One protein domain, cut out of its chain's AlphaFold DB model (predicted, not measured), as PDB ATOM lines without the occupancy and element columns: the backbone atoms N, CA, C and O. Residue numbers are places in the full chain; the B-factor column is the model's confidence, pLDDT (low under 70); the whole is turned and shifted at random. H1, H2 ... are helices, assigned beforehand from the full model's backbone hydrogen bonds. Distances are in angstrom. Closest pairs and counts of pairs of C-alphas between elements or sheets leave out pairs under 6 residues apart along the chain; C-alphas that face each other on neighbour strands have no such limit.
ATOM      1  N   VAL A 154      -3.603 -10.160  36.183       83.81
ATOM      2  CA  VAL A 154      -2.256 -10.538  35.731       83.81
ATOM      3  C   VAL A 154      -1.209  -9.628  36.364       83.81
ATOM      4  O   VAL A 154      -0.187 -10.111  36.837       83.81
ATOM      5  N   LEU A 155      -1.475  -8.321  36.427       85.12
ATOM      6  CA  LEU A 155      -0.568  -7.366  37.057       85.12
ATOM      7  C   LEU A 155      -0.447  -7.605  38.568       85.12
ATOM      8  O   LEU A 155       0.652  -7.537  39.106       85.12
ATOM      9  N   LEU A 156      -1.554  -7.935  39.239       85.44
ATOM     10  CA  LEU A 156      -1.560  -8.289  40.658       85.44
ATOM     11  C   LEU A 156      -0.783  -9.586  40.913       85.44
ATOM     12  O   LEU A 156       0.042  -9.638  41.821       85.44
ATOM     13  N   ALA A 157      -1.005 -10.615  40.089       87.25
ATOM     14  CA  ALA A 157      -0.273 -11.875  40.174       87.25
ATOM     15  C   ALA A 157       1.229 -11.678  39.909       87.25
ATOM     16  O   ALA A 157       2.054 -12.215  40.642       87.25
ATOM     17  N   ALA A 158       1.590 -10.855  38.920       89.25
ATOM     18  CA  ALA A 158       2.975 -10.494  38.634       89.25
ATOM     19  C   ALA A 158       3.609  -9.686  39.777       89.25
ATOM     20  O   ALA A 158       4.761  -9.926  40.123       89.25
ATOM     21  N   PHE A 159       2.863  -8.769  40.399       89.06
ATOM     22  CA  PHE A 159       3.327  -8.006  41.556       89.06
ATOM     23  C   PHE A 159       3.570  -8.913  42.769       89.06
ATOM     24  O   PHE A 159       4.654  -8.883  43.342       89.06
ATOM     25  N   LEU A 160       2.605  -9.768  43.124       89.31
ATOM     26  CA  LEU A 160       2.737 -10.722  44.231       89.31
ATOM     27  C   LEU A 160       3.865 -11.732  43.976       89.31
ATOM     28  O   LEU A 160       4.662 -12.006  44.873       89.31
ATOM     29  N   GLY A 161       3.976 -12.233  42.743       90.12
ATOM     30  CA  GLY A 161       5.070 -13.104  42.317       90.12
ATOM     31  C   GLY A 161       6.430 -12.405  42.380       90.12
ATOM     32  O   GLY A 161       7.380 -12.971  42.911       90.12
ATOM     33  N   GLY A 162       6.521 -11.153  41.924       88.12
ATOM     34  CA  GLY A 162       7.735 -10.339  41.999       88.12
ATOM     35  C   GLY A 162       8.173 -10.058  43.435       88.12
ATOM     36  O   GLY A 162       9.350 -10.219  43.756       88.12
ATOM     37  N   VAL A 163       7.228  -9.728  44.324       88.00
ATOM     38  CA  VAL A 163       7.490  -9.597  45.768       88.00
ATOM     39  C   VAL A 163       7.998 -10.922  46.341       88.00
ATOM     40  O   VAL A 163       8.973 -10.912  47.085       88.00
ATOM     41  N   SER A 164       7.406 -12.059  45.956       87.44
ATOM     42  CA  SER A 164       7.851 -13.389  46.397       87.44
ATOM     43  C   SER A 164       9.264 -13.740  45.910       87.44
ATOM     44  O   SER A 164      10.034 -14.334  46.663       87.44
ATOM     45  N   ILE A 165       9.625 -13.367  44.677       88.31
ATOM     46  CA  ILE A 165      10.965 -13.593  44.110       88.31
ATOM     47  C   ILE A 165      12.010 -12.738  44.833       88.31
ATOM     48  O   ILE A 165      13.047 -13.264  45.232       88.31
ATOM     49  N   LEU A 166      11.733 -11.449  45.059       86.44
ATOM     50  CA  LEU A 166      12.642 -10.564  45.798       86.44
ATOM     51  C   LEU A 166      12.865 -11.047  47.240       86.44
ATOM     52  O   LEU A 166      13.985 -10.996  47.745       86.44
ATOM     53  N   LEU A 167      11.814 -11.571  47.877       87.06
ATOM     54  CA  LEU A 167      11.906 -12.168  49.208       87.06
ATOM     55  C   LEU A 167      12.791 -13.420  49.207       87.06
ATOM     56  O   LEU A 167      13.580 -13.620  50.126       87.06
ATOM     57  N   SER A 168      12.693 -14.242  48.157       85.81
ATOM     58  CA  SER A 168      13.529 -15.436  47.983       85.81
ATOM     59  C   SER A 168      15.003 -15.108  47.722       85.81
ATOM     60  O   SER A 168      15.855 -15.961  47.953       85.81
ATOM     61  N   GLN A 169      15.311 -13.897  47.248       89.00
ATOM     62  CA  GLN A 169      16.677 -13.391  47.073       89.00
ATOM     63  C   GLN A 169      17.243 -12.743  48.350       89.00
ATOM     64  O   GLN A 169      18.370 -12.253  48.336       89.00
ATOM     65  N   GLY A 170      16.485 -12.744  49.455       85.62
ATOM     66  CA  GLY A 170      16.911 -12.189  50.742       85.62
ATOM     67  C   GLY A 170      16.743 -10.672  50.871       85.62
ATOM     68  O   GLY A 170      17.288 -10.082  51.800       85.62
ATOM     69  N   ILE A 171      16.002 -10.022  49.965       83.94
ATOM     70  CA  ILE A 171      15.690  -8.592  50.070       83.94
ATOM     71  C   ILE A 171      14.396  -8.431  50.876       83.94
ATOM     72  O   ILE A 171      13.302  -8.746  50.403       83.94
ATOM     73  N   ASP A 172      14.497  -7.897  52.090       85.62
ATOM     74  CA  ASP A 172      13.337  -7.659  52.949       85.62
ATOM     75  C   ASP A 172      12.592  -6.362  52.578       85.62
ATOM     76  O   ASP A 172      12.851  -5.284  53.108       85.62
ATOM     77  N   ILE A 173      11.600  -6.464  51.685       84.75
ATOM     78  CA  ILE A 173      10.712  -5.336  51.300       84.75
ATOM     79  C   ILE A 173       9.524  -5.160  52.254       84.75
ATOM     80  O   ILE A 173       8.872  -4.116  52.246       84.75
ATOM     81  N   ARG A 174       9.247  -6.154  53.112       84.50
ATOM     82  CA  ARG A 174       8.124  -6.142  54.071       84.50
ATOM     83  C   ARG A 174       8.020  -4.842  54.885       84.50
ATOM     84  O   ARG A 174       6.919  -4.292  54.911       84.50
ATOM     85  N   PRO A 175       9.096  -4.310  55.504       86.25
ATOM     86  CA  PRO A 175       9.001  -3.071  56.275       86.25
ATOM     87  C   PRO A 175       8.673  -1.855  55.402       86.25
ATOM     88  O   PRO A 175       7.855  -1.033  55.797       86.25
ATOM     89  N   ASN A 176       9.232  -1.764  54.192       87.94
ATOM     90  CA  ASN A 176       8.964  -0.647  53.280       87.94
ATOM     91  C   ASN A 176       7.519  -0.671  52.771       87.94
ATOM     92  O   ASN A 176       6.857   0.362  52.711       87.94
ATOM     93  N   LEU A 177       7.008  -1.857  52.438       87.38
ATOM     94  CA  LEU A 177       5.637  -2.024  51.967       87.38
ATOM     95  C   LEU A 177       4.632  -1.762  53.094       87.38
ATOM     96  O   LEU A 177       3.647  -1.059  52.876       87.38
ATOM     97  N   ALA A 178       4.920  -2.243  54.308       88.94
ATOM     98  CA  ALA A 178       4.140  -1.928  55.502       88.94
ATOM     99  C   ALA A 178       4.162  -0.425  55.824       88.94
ATOM    100  O   ALA A 178       3.122   0.132  56.166       88.94
ATOM    101  N   ALA A 179       5.305   0.247  55.659       91.19
ATOM    102  CA  ALA A 179       5.423   1.688  55.867       91.19
ATOM    103  C   ALA A 179       4.592   2.490  54.853       91.19
ATOM    104  O   ALA A 179       3.857   3.389  55.252       91.19
ATOM    105  N   ILE A 180       4.648   2.146  53.560       88.94
ATOM    106  CA  ILE A 180       3.848   2.812  52.517       88.94
ATOM    107  C   ILE A 180       2.349   2.596  52.762       88.94
ATOM    108  O   ILE A 180       1.571   3.546  52.695       88.94
ATOM    109  N   LEU A 181       1.942   1.362  53.075       88.12
ATOM    110  CA  LEU A 181       0.541   1.033  53.340       88.12
ATOM    111  C   LEU A 181       0.033   1.716  54.618       88.12
ATOM    112  O   LEU A 181      -1.077   2.242  54.638       88.12
ATOM    113  N   GLY A 182       0.866   1.751  55.660       90.38
ATOM    114  CA  GLY A 182       0.588   2.452  56.909       90.38
ATOM    115  C   GLY A 182       0.450   3.958  56.706       90.38
ATOM    116  O   GLY A 182      -0.511   4.547  57.186       90.38
ATOM    117  N   LEU A 183       1.345   4.580  55.937       87.81
ATOM    118  CA  LEU A 183       1.272   6.010  55.633       87.81
ATOM    119  C   LEU A 183       0.032   6.355  54.797       87.81
ATOM    120  O   LEU A 183      -0.630   7.348  55.081       87.81
ATOM    121  N   ALA A 184      -0.323   5.515  53.819       86.56
ATOM    122  CA  ALA A 184      -1.553   5.674  53.045       86.56
ATOM    123  C   ALA A 184      -2.811   5.519  53.918       86.56
ATOM    124  O   ALA A 184      -3.765   6.281  53.772       86.56
ATOM    125  N   PHE A 185      -2.804   4.568  54.857       88.69
ATOM    126  CA  PHE A 185      -3.889   4.404  55.820       88.69
ATOM    127  C   PHE A 185      -4.025   5.637  56.722       88.69
ATOM    128  O   PHE A 185      -5.122   6.176  56.856       88.69
ATOM    129  N   LEU A 186      -2.916   6.139  57.271       88.81
ATOM    130  CA  LEU A 186      -2.911   7.358  58.079       88.81
ATOM    131  C   LEU A 186      -3.412   8.572  57.282       88.81
ATOM    132  O   LEU A 186      -4.238   9.322  57.792       88.81
ATOM    133  N   ASP A 187      -2.988   8.734  56.027       85.69
ATOM    134  CA  ASP A 187      -3.484   9.805  55.154       85.69
ATOM    135  C   ASP A 187      -5.001   9.695  54.932       85.69
ATOM    136  O   ASP A 187      -5.721  10.681  55.069       85.69
ATOM    137  N   SER A 188      -5.524   8.492  54.679       83.69
ATOM    138  CA  SER A 188      -6.968   8.288  54.499       83.69
ATOM    139  C   SER A 188      -7.794   8.567  55.761       83.69
ATOM    140  O   SER A 188      -8.851   9.185  55.670       83.69
ATOM    141  N   VAL A 189      -7.313   8.150  56.936       84.81
ATOM    142  CA  VAL A 189      -8.059   8.266  58.199       84.81
ATOM    143  C   VAL A 189      -7.975   9.677  58.774       84.81
ATOM    144  O   VAL A 189      -8.989  10.218  59.206       84.81
ATOM    145  N   PHE A 190      -6.784  10.279  58.788       82.38
ATOM    146  CA  PHE A 190      -6.557  11.562  59.458       82.38
ATOM    147  C   PHE A 190      -6.719  12.763  58.530       82.38
ATOM    148  O   PHE A 190      -7.206  13.803  58.963       82.38
ATOM    149  N   LEU A 191      -6.313  12.628  57.267       77.50
ATOM    150  CA  LEU A 191      -6.295  13.721  56.293       77.50
ATOM    151  C   LEU A 191      -7.350  13.535  55.199       77.50
ATOM    152  O   LEU A 191      -7.407  14.334  54.274       77.50
ATOM    153  N   GLY A 192      -8.177  12.484  55.266       76.69
ATOM    154  CA  GLY A 192      -9.195  12.208  54.250       76.69
ATOM    155  C   GLY A 192      -8.619  11.878  52.867       76.69
ATOM    156  O   GLY A 192      -9.303  12.071  51.867       76.69
ATOM    157  N   GLY A 193      -7.366  11.414  52.793       77.56
ATOM    158  CA  GLY A 193      -6.693  11.047  51.543       77.56
ATOM    159  C   GLY A 193      -6.073  12.223  50.781       77.56
ATOM    160  O   GLY A 193      -5.758  12.089  49.596       77.56
ATOM    161  N   CYS A 194      -5.917  13.386  51.419       74.62
ATOM    162  CA  CYS A 194      -5.446  14.600  50.759       74.62
ATOM    163  C   CYS A 194      -3.997  14.515  50.258       74.62
ATOM    164  O   CYS A 194      -3.712  15.061  49.191       74.62
ATOM    165  N   CYS A 195      -3.076  13.829  50.952       76.94
ATOM    166  CA  CYS A 195      -1.691  13.722  50.478       76.94
ATOM    167  C   CYS A 195      -1.601  12.833  49.236       76.94
ATOM    168  O   CYS A 195      -0.929  13.180  48.263       76.94
ATOM    169  N   LEU A 196      -2.312  11.705  49.233       76.06
ATOM    170  CA  LEU A 196      -2.366  10.804  48.086       76.06
ATOM    171  C   LEU A 196      -3.110  11.461  46.909       76.06
ATOM    172  O   LEU A 196      -2.671  11.356  45.761       76.06
ATOM    173  N   ALA A 197      -4.173  12.225  47.182       72.94
ATOM    174  CA  ALA A 197      -4.861  13.051  46.187       72.94
ATOM    175  C   ALA A 197      -3.936  14.128  45.586       72.94
ATOM    176  O   ALA A 197      -3.929  14.332  44.373       72.94
ATOM    177  N   GLN A 198      -3.093  14.764  46.404       78.19
ATOM    178  CA  GLN A 198      -2.116  15.756  45.946       78.19
ATOM    179  C   GLN A 198      -1.071  15.128  45.016       78.19
ATOM    180  O   GLN A 198      -0.816  15.639  43.927       78.19
ATOM    181  N   ILE A 199      -0.499  13.987  45.409       77.25
ATOM    182  CA  ILE A 199       0.497  13.268  44.602       77.25
ATOM    183  C   ILE A 199      -0.127  12.785  43.287       77.25
ATOM    184  O   ILE A 199       0.463  12.934  42.217       77.25
ATOM    185  N   SER A 200      -1.343  12.243  43.343       72.94
ATOM    186  CA  SER A 200      -2.046  11.750  42.155       72.94
ATOM    187  C   SER A 200      -2.535  12.870  41.231       72.94
ATOM    188  O   SER A 200      -2.610  12.652  40.021       72.94
ATOM    189  N   SER A 201      -2.781  14.083  41.736       69.75
ATOM    190  CA  SER A 201      -3.135  15.262  40.925       69.75
ATOM    191  C   SER A 201      -2.020  15.682  39.953       69.75
ATOM    192  O   SER A 201      -2.296  16.222  38.877       69.75
ATOM    193  N   TYR A 202      -0.757  15.353  40.247       76.25
ATOM    194  CA  TYR A 202       0.344  15.550  39.297       76.25
ATOM    195  C   TYR A 202       0.294  14.587  38.103       76.25
ATOM    196  O   TYR A 202       0.901  14.855  37.065       76.25
ATOM    197  N   TRP A 203      -0.456  13.486  38.206       78.62
ATOM    198  CA  TRP A 203      -0.575  12.499  37.143       78.62
ATOM    199  C   TRP A 203      -1.589  12.967  36.071       78.62
ATOM    200  O   TRP A 203      -2.787  13.092  36.363       78.62
ATOM    201  N   PRO A 204      -1.173  13.189  34.803       73.75
ATOM    202  CA  PRO A 204      -2.011  13.824  33.776       73.75
ATOM    203  C   PRO A 204      -3.418  13.222  33.564       73.75
ATOM    204  O   PRO A 204      -4.380  13.989  33.435       73.75
ATOM    205  N   PRO A 205      -3.614  11.885  33.537       74.62
ATOM    206  CA  PRO A 205      -4.946  11.316  33.337       74.62
ATOM    207  C   PRO A 205      -5.855  11.405  34.572       74.62
ATOM    208  O   PRO A 205      -7.073  11.390  34.398       74.62
ATOM    209  N   PHE A 206      -5.311  11.517  35.790       71.12
ATOM    210  CA  PHE A 206      -6.114  11.703  37.005       71.12
ATOM    211  C   PHE A 206      -6.570  13.160  37.131       71.12
ATOM    212  O   PHE A 206      -7.763  13.423  37.276       71.12
ATOM    213  N   ARG A 207      -5.659  14.109  36.877       75.19
ATOM    214  CA  ARG A 207      -5.962  15.545  36.810       75.19
ATOM    215  C   ARG A 207      -7.102  15.872  35.848       75.19
ATOM    216  O   ARG A 207      -7.999  16.639  36.180       75.19
ATOM    217  N   ARG A 208      -7.100  15.266  34.653       76.69
ATOM    218  CA  ARG A 208      -8.171  15.482  33.666       76.69
ATOM    219  C   ARG A 208      -9.532  14.991  34.167       76.69
ATOM    220  O   ARG A 208     -10.537  15.603  33.827       76.69
ATOM    221  N   ARG A 209      -9.582  13.912  34.956       73.56
ATOM    222  CA  ARG A 209     -10.843  13.416  35.530       73.56
ATOM    223  C   ARG A 209     -11.376  14.351  36.594       73.56
ATOM    224  O   ARG A 209     -12.545  14.693  36.504       73.56
ATOM    225  N   ILE A 210     -10.518  14.787  37.518       75.00
ATOM    226  CA  ILE A 210     -10.891  15.757  38.552       75.00
ATOM    227  C   ILE A 210     -11.442  17.016  37.884       75.00
ATOM    228  O   ILE A 210     -12.572  17.399  38.140       75.00
ATOM    229  N   LEU A 211     -10.714  17.592  36.923       78.25
ATOM    230  CA  LEU A 211     -11.162  18.805  36.231       78.25
ATOM    231  C   LEU A 211     -12.517  18.640  35.537       78.25
ATOM    232  O   LEU A 211     -13.354  19.531  35.617       78.25
ATOM    233  N   VAL A 212     -12.745  17.518  34.849       81.50
ATOM    234  CA  VAL A 212     -14.032  17.258  34.182       81.50
ATOM    235  C   VAL A 212     -15.149  17.018  35.201       81.50
ATOM    236  O   VAL A 212     -16.274  17.455  34.974       81.50
ATOM    237  N   HIS A 213     -14.849  16.348  36.312       80.88
ATOM    238  CA  HIS A 213     -15.788  16.091  37.398       80.88
ATOM    239  C   HIS A 213     -16.218  17.394  38.087       80.88
ATOM    240  O   HIS A 213     -17.411  17.698  38.129       80.88
ATOM    241  N   GLU A 214     -15.253  18.224  38.493       80.44
ATOM    242  CA  GLU A 214     -15.497  19.537  39.096       80.44
ATOM    243  C   GLU A 214     -16.220  20.485  38.132       80.44
ATOM    244  O   GLU A 214     -17.188  21.154  38.500       80.44
ATOM    245  N   ALA A 215     -15.820  20.496  36.855       82.81
ATOM    246  CA  ALA A 215     -16.510  21.273  35.828       82.81
ATOM    247  C   ALA A 215     -17.955  20.793  35.610       82.81
ATOM    248  O   ALA A 215     -18.840  21.605  35.339       82.81
ATOM    249  N   GLY A 216     -18.214  19.489  35.747       82.75
ATOM    250  CA  GLY A 216     -19.554  18.912  35.679       82.75
ATOM    251  C   GLY A 216     -20.441  19.366  36.838       82.75
ATOM    252  O   GLY A 216     -21.584  19.778  36.610       82.75
ATOM    253  N   HIS A 217     -19.911  19.357  38.064       82.62
ATOM    254  CA  HIS A 217     -20.604  19.891  39.239       82.62
ATOM    255  C   HIS A 217     -20.914  21.380  39.085       82.62
ATOM    256  O   HIS A 217     -22.063  21.789  39.276       82.62
ATOM    257  N   LEU A 218     -19.927  22.165  38.645       83.44
ATOM    258  CA  LEU A 218     -20.086  23.588  38.360       83.44
ATOM    259  C   LEU A 218     -21.194  23.845  37.331       83.44
ATOM    260  O   LEU A 218     -22.098  24.648  37.568       83.44
ATOM    261  N   LEU A 219     -21.136  23.155  36.190       84.50
ATOM    262  CA  LEU A 219     -22.098  23.322  35.106       84.50
ATOM    263  C   LEU A 219     -23.515  22.949  35.556       84.50
ATOM    264  O   LEU A 219     -24.470  23.669  35.266       84.50
ATOM    265  N   THR A 220     -23.650  21.848  36.294       83.56
ATOM    266  CA  THR A 220     -24.945  21.390  36.806       83.56
ATOM    267  C   THR A 220     -25.531  22.402  37.789       83.56
ATOM    268  O   THR A 220     -26.689  22.790  37.649       83.56
ATOM    269  N   ALA A 221     -24.729  22.899  38.735       83.69
ATOM    270  CA  ALA A 221     -25.153  23.931  39.679       83.69
ATOM    271  C   ALA A 221     -25.604  25.215  38.963       83.69
ATOM    272  O   ALA A 221     -26.650  25.779  39.294       83.69
ATOM    273  N   TYR A 222     -24.868  25.631  37.930       84.69
ATOM    274  CA  TYR A 222     -25.184  26.813  37.133       84.69
ATOM    275  C   TYR A 222     -26.520  26.672  36.389       84.69
ATOM    276  O   TYR A 222     -27.370  27.566  36.434       84.69
ATOM    277  N   LEU A 223     -26.744  25.523  35.747       84.56
ATOM    278  CA  LEU A 223     -27.983  25.233  35.025       84.56
ATOM    279  C   LEU A 223     -29.197  25.134  35.958       84.56
ATOM    280  O   LEU A 223     -30.289  25.561  35.580       84.56
ATOM    281  N   MET A 224     -29.008  24.629  37.179       81.12
ATOM    282  CA  MET A 224     -30.045  24.576  38.219       81.12
ATOM    283  C   MET A 224     -30.306  25.937  38.884       81.12
ATOM    284  O   MET A 224     -31.312  26.103  39.574       81.12
ATOM    285  N   GLY A 225     -29.450  26.936  38.644       79.56
ATOM    286  CA  GLY A 225     -29.598  28.283  39.196       79.56
ATOM    287  C   GLY A 225     -29.104  28.407  40.637       79.56
ATOM    288  O   GLY A 225     -29.567  29.279  41.374       79.56
ATOM    289  N   CYS A 226     -28.187  27.533  41.054       82.38
ATOM    290  CA  CYS A 226     -27.513  27.639  42.341       82.38
ATOM    291  C   CYS A 226     -26.406  28.706  42.243       82.38
ATOM    292  O   CYS A 226     -25.566  28.610  41.346       82.38
ATOM    293  N   PRO A 227     -26.376  29.720  43.130       78.50
ATOM    294  CA  PRO A 227     -25.316  30.723  43.126       78.50
ATOM    295  C   PRO A 227     -23.971  30.065  43.454       78.50
ATOM    296  O   PRO A 227     -23.833  29.412  44.487       78.50
ATOM    297  N   ILE A 228     -22.983  30.236  42.576       76.56
ATOM    298  CA  ILE A 228     -21.661  29.616  42.705       76.56
ATOM    299  C   ILE A 228     -20.669  30.649  43.240       76.56
ATOM    300  O   ILE A 228     -20.589  31.758  42.725       76.56
ATOM    301  N   ARG A 229     -19.891  30.276  44.258       69.69
ATOM    302  CA  ARG A 229     -18.837  31.126  44.842       69.69
ATOM    303  C   ARG A 229     -17.434  30.835  44.327       69.69
ATOM    304  O   ARG A 229     -16.504  31.500  44.735       69.69
ATOM    305  N   GLY A 230     -17.257  29.825  43.494       66.81
ATOM    306  CA  GLY A 230     -15.945  29.405  43.017       66.81
ATOM    307  C   GLY A 230     -15.841  27.891  42.960       66.81
ATOM    308  O   GLY A 230     -16.701  27.176  43.475       66.81
ATOM    309  N   VAL A 231     -14.787  27.420  42.303       66.19
ATOM    310  CA  VAL A 231     -14.418  26.005  42.245       66.19
ATOM    311  C   VAL A 231     -13.023  25.880  42.824       66.19
ATOM    312  O   VAL A 231     -12.100  26.555  42.369       66.19
ATOM    313  N   ILE A 232     -12.881  25.028  43.833       65.25
ATOM    314  CA  ILE A 232     -11.597  24.739  44.462       65.25
ATOM    315  C   ILE A 232     -11.104  23.442  43.851       65.25
ATOM    316  O   ILE A 232     -11.703  22.393  44.049       65.25
ATOM    317  N   VAL A 233     -10.025  23.534  43.084       61.91
ATOM    318  CA  VAL A 233      -9.418  22.364  42.434       61.91
ATOM    319  C   VAL A 233      -8.253  21.816  43.267       61.91
ATOM    320  O   VAL A 233      -7.860  20.665  43.087       61.91
ATOM    321  N   ASP A 234      -7.715  22.611  44.198       67.25
ATOM    322  CA  ASP A 234      -6.553  22.240  45.002       67.25
ATOM    323  C   ASP A 234      -6.952  21.412  46.242       67.25
ATOM    324  O   ASP A 234      -7.647  21.930  47.123       67.25
ATOM    325  N   PRO A 235      -6.464  20.161  46.379       61.56
ATOM    326  CA  PRO A 235      -6.805  19.264  47.490       61.56
ATOM    327  C   PRO A 235      -6.447  19.825  48.870       61.56
ATOM    328  O   PRO A 235      -7.174  19.621  49.837       61.56
ATOM    329  N   ILE A 236      -5.331  20.555  48.968       62.31
ATOM    330  CA  ILE A 236      -4.872  21.165  50.226       62.31
ATOM    331  C   ILE A 236      -5.809  22.299  50.650       62.31
ATOM    332  O   ILE A 236      -6.152  22.417  51.825       62.31
ATOM    333  N   VAL A 237      -6.248  23.116  49.692       69.00
ATOM    334  CA  VAL A 237      -7.192  24.209  49.943       69.00
ATOM    335  C   VAL A 237      -8.568  23.638  50.296       69.00
ATOM    336  O   VAL A 237      -9.209  24.123  51.224       69.00
ATOM    337  N   ALA A 238      -8.989  22.557  49.633       66.62
ATOM    338  CA  ALA A 238     -10.215  21.835  49.966       66.62
ATOM    339  C   ALA A 238     -10.185  21.287  51.408       66.62
ATOM    340  O   ALA A 238     -11.125  21.525  52.169       66.62
ATOM    341  N   MET A 239      -9.071  20.671  51.824       62.53
ATOM    342  CA  MET A 239      -8.863  20.189  53.196       62.53
ATOM    343  C   MET A 239      -8.939  21.321  54.229       62.53
ATOM    344  O   MET A 239      -9.590  21.175  55.261       62.53
ATOM    345  N   GLN A 240      -8.310  22.468  53.949       68.69
ATOM    346  CA  GLN A 240      -8.356  23.646  54.826       68.69
ATOM    347  C   GLN A 240      -9.771  24.216  54.977       68.69
ATOM    348  O   GLN A 240     -10.094  24.791  56.014       68.69
ATOM    349  N   MET A 241     -10.627  24.021  53.973       63.03
ATOM    350  CA  MET A 241     -12.044  24.383  54.023       63.03
ATOM    351  C   MET A 241     -12.942  23.267  54.583       63.03
ATOM    352  O   MET A 241     -14.164  23.406  54.577       63.03
ATOM    353  N   GLY A 242     -12.359  22.171  55.085       59.84
ATOM    354  CA  GLY A 242     -13.086  21.038  55.665       59.84
ATOM    355  C   GLY A 242     -13.804  20.159  54.636       59.84
ATOM    356  O   GLY A 242     -14.666  19.364  55.006       59.84
TER     357      GLY A 242
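What this domain is: This is residues 154 to 242 of the 246 residues of an uncharacterized protein of Kingdonia uniflora (UniProt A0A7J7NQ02). An extended zigzag of helices: the longest, H4, makes an arm at one end, the short upright H3 turns a corner in the middle, H2 runs off from H3's other end, and H1 makes a free arm beyond H2. From the far end of H4 the chain folds back along residues 225 to 234 to place the short H5 beside H3. The printed part has 89 residues with five named helices, H1 to H5 in order, and no named strand; the class is all helix. It is extended, with a radius of gyration of the C-alphas of 19.2 A, a rod spanning 62 by 29 by 18 A.

Where its parts are: H4, residues 204 to 224, is 30.4 A long and runs from C-alpha 204 at (-2.011, 13.824, 33.776) to C-alpha 224 at (-30.045, 24.576, 38.219). H3 is residues 194 to 201, 10.1 A, and H5 is residues 235 to 240, 8.7 A. H2, residues 174 to 190, measures 23.6 A. H1, residues 154 to 168, measures 20.6 A and begins at (-2.256, -10.538, 35.731).

How they stand to each other: H4 and H3 only just touch, only at the corner, with 3 pairs of C-alphas within 8 A, about perpendicular at 75 degrees; the closest C-alphas, of Ser 201 and Arg 207, are 5.0 A apart. H3 touches H5 at a shallow tilt of 26 degrees, opposite ways, closest at C-alphas 194 and 235, 5.9 A. H2, with residues 184 to 188 alone, touches H3, about perpendicular at 73 degrees; C-alphas 187 and 195 are closest, 6.4 A. H1 touches no helix. Every O i to N i+4 pair is within hydrogen-bond range in H1, H2, H3 and H5, and 16 of 17 in H4.

The domain as a whole: The C-alphas farthest apart, of Gln 169 and Gly 225, are 62.8 A apart. The printed part has no cut and no long link. Residue 201 and residues 229 to 242 have pLDDT under 70.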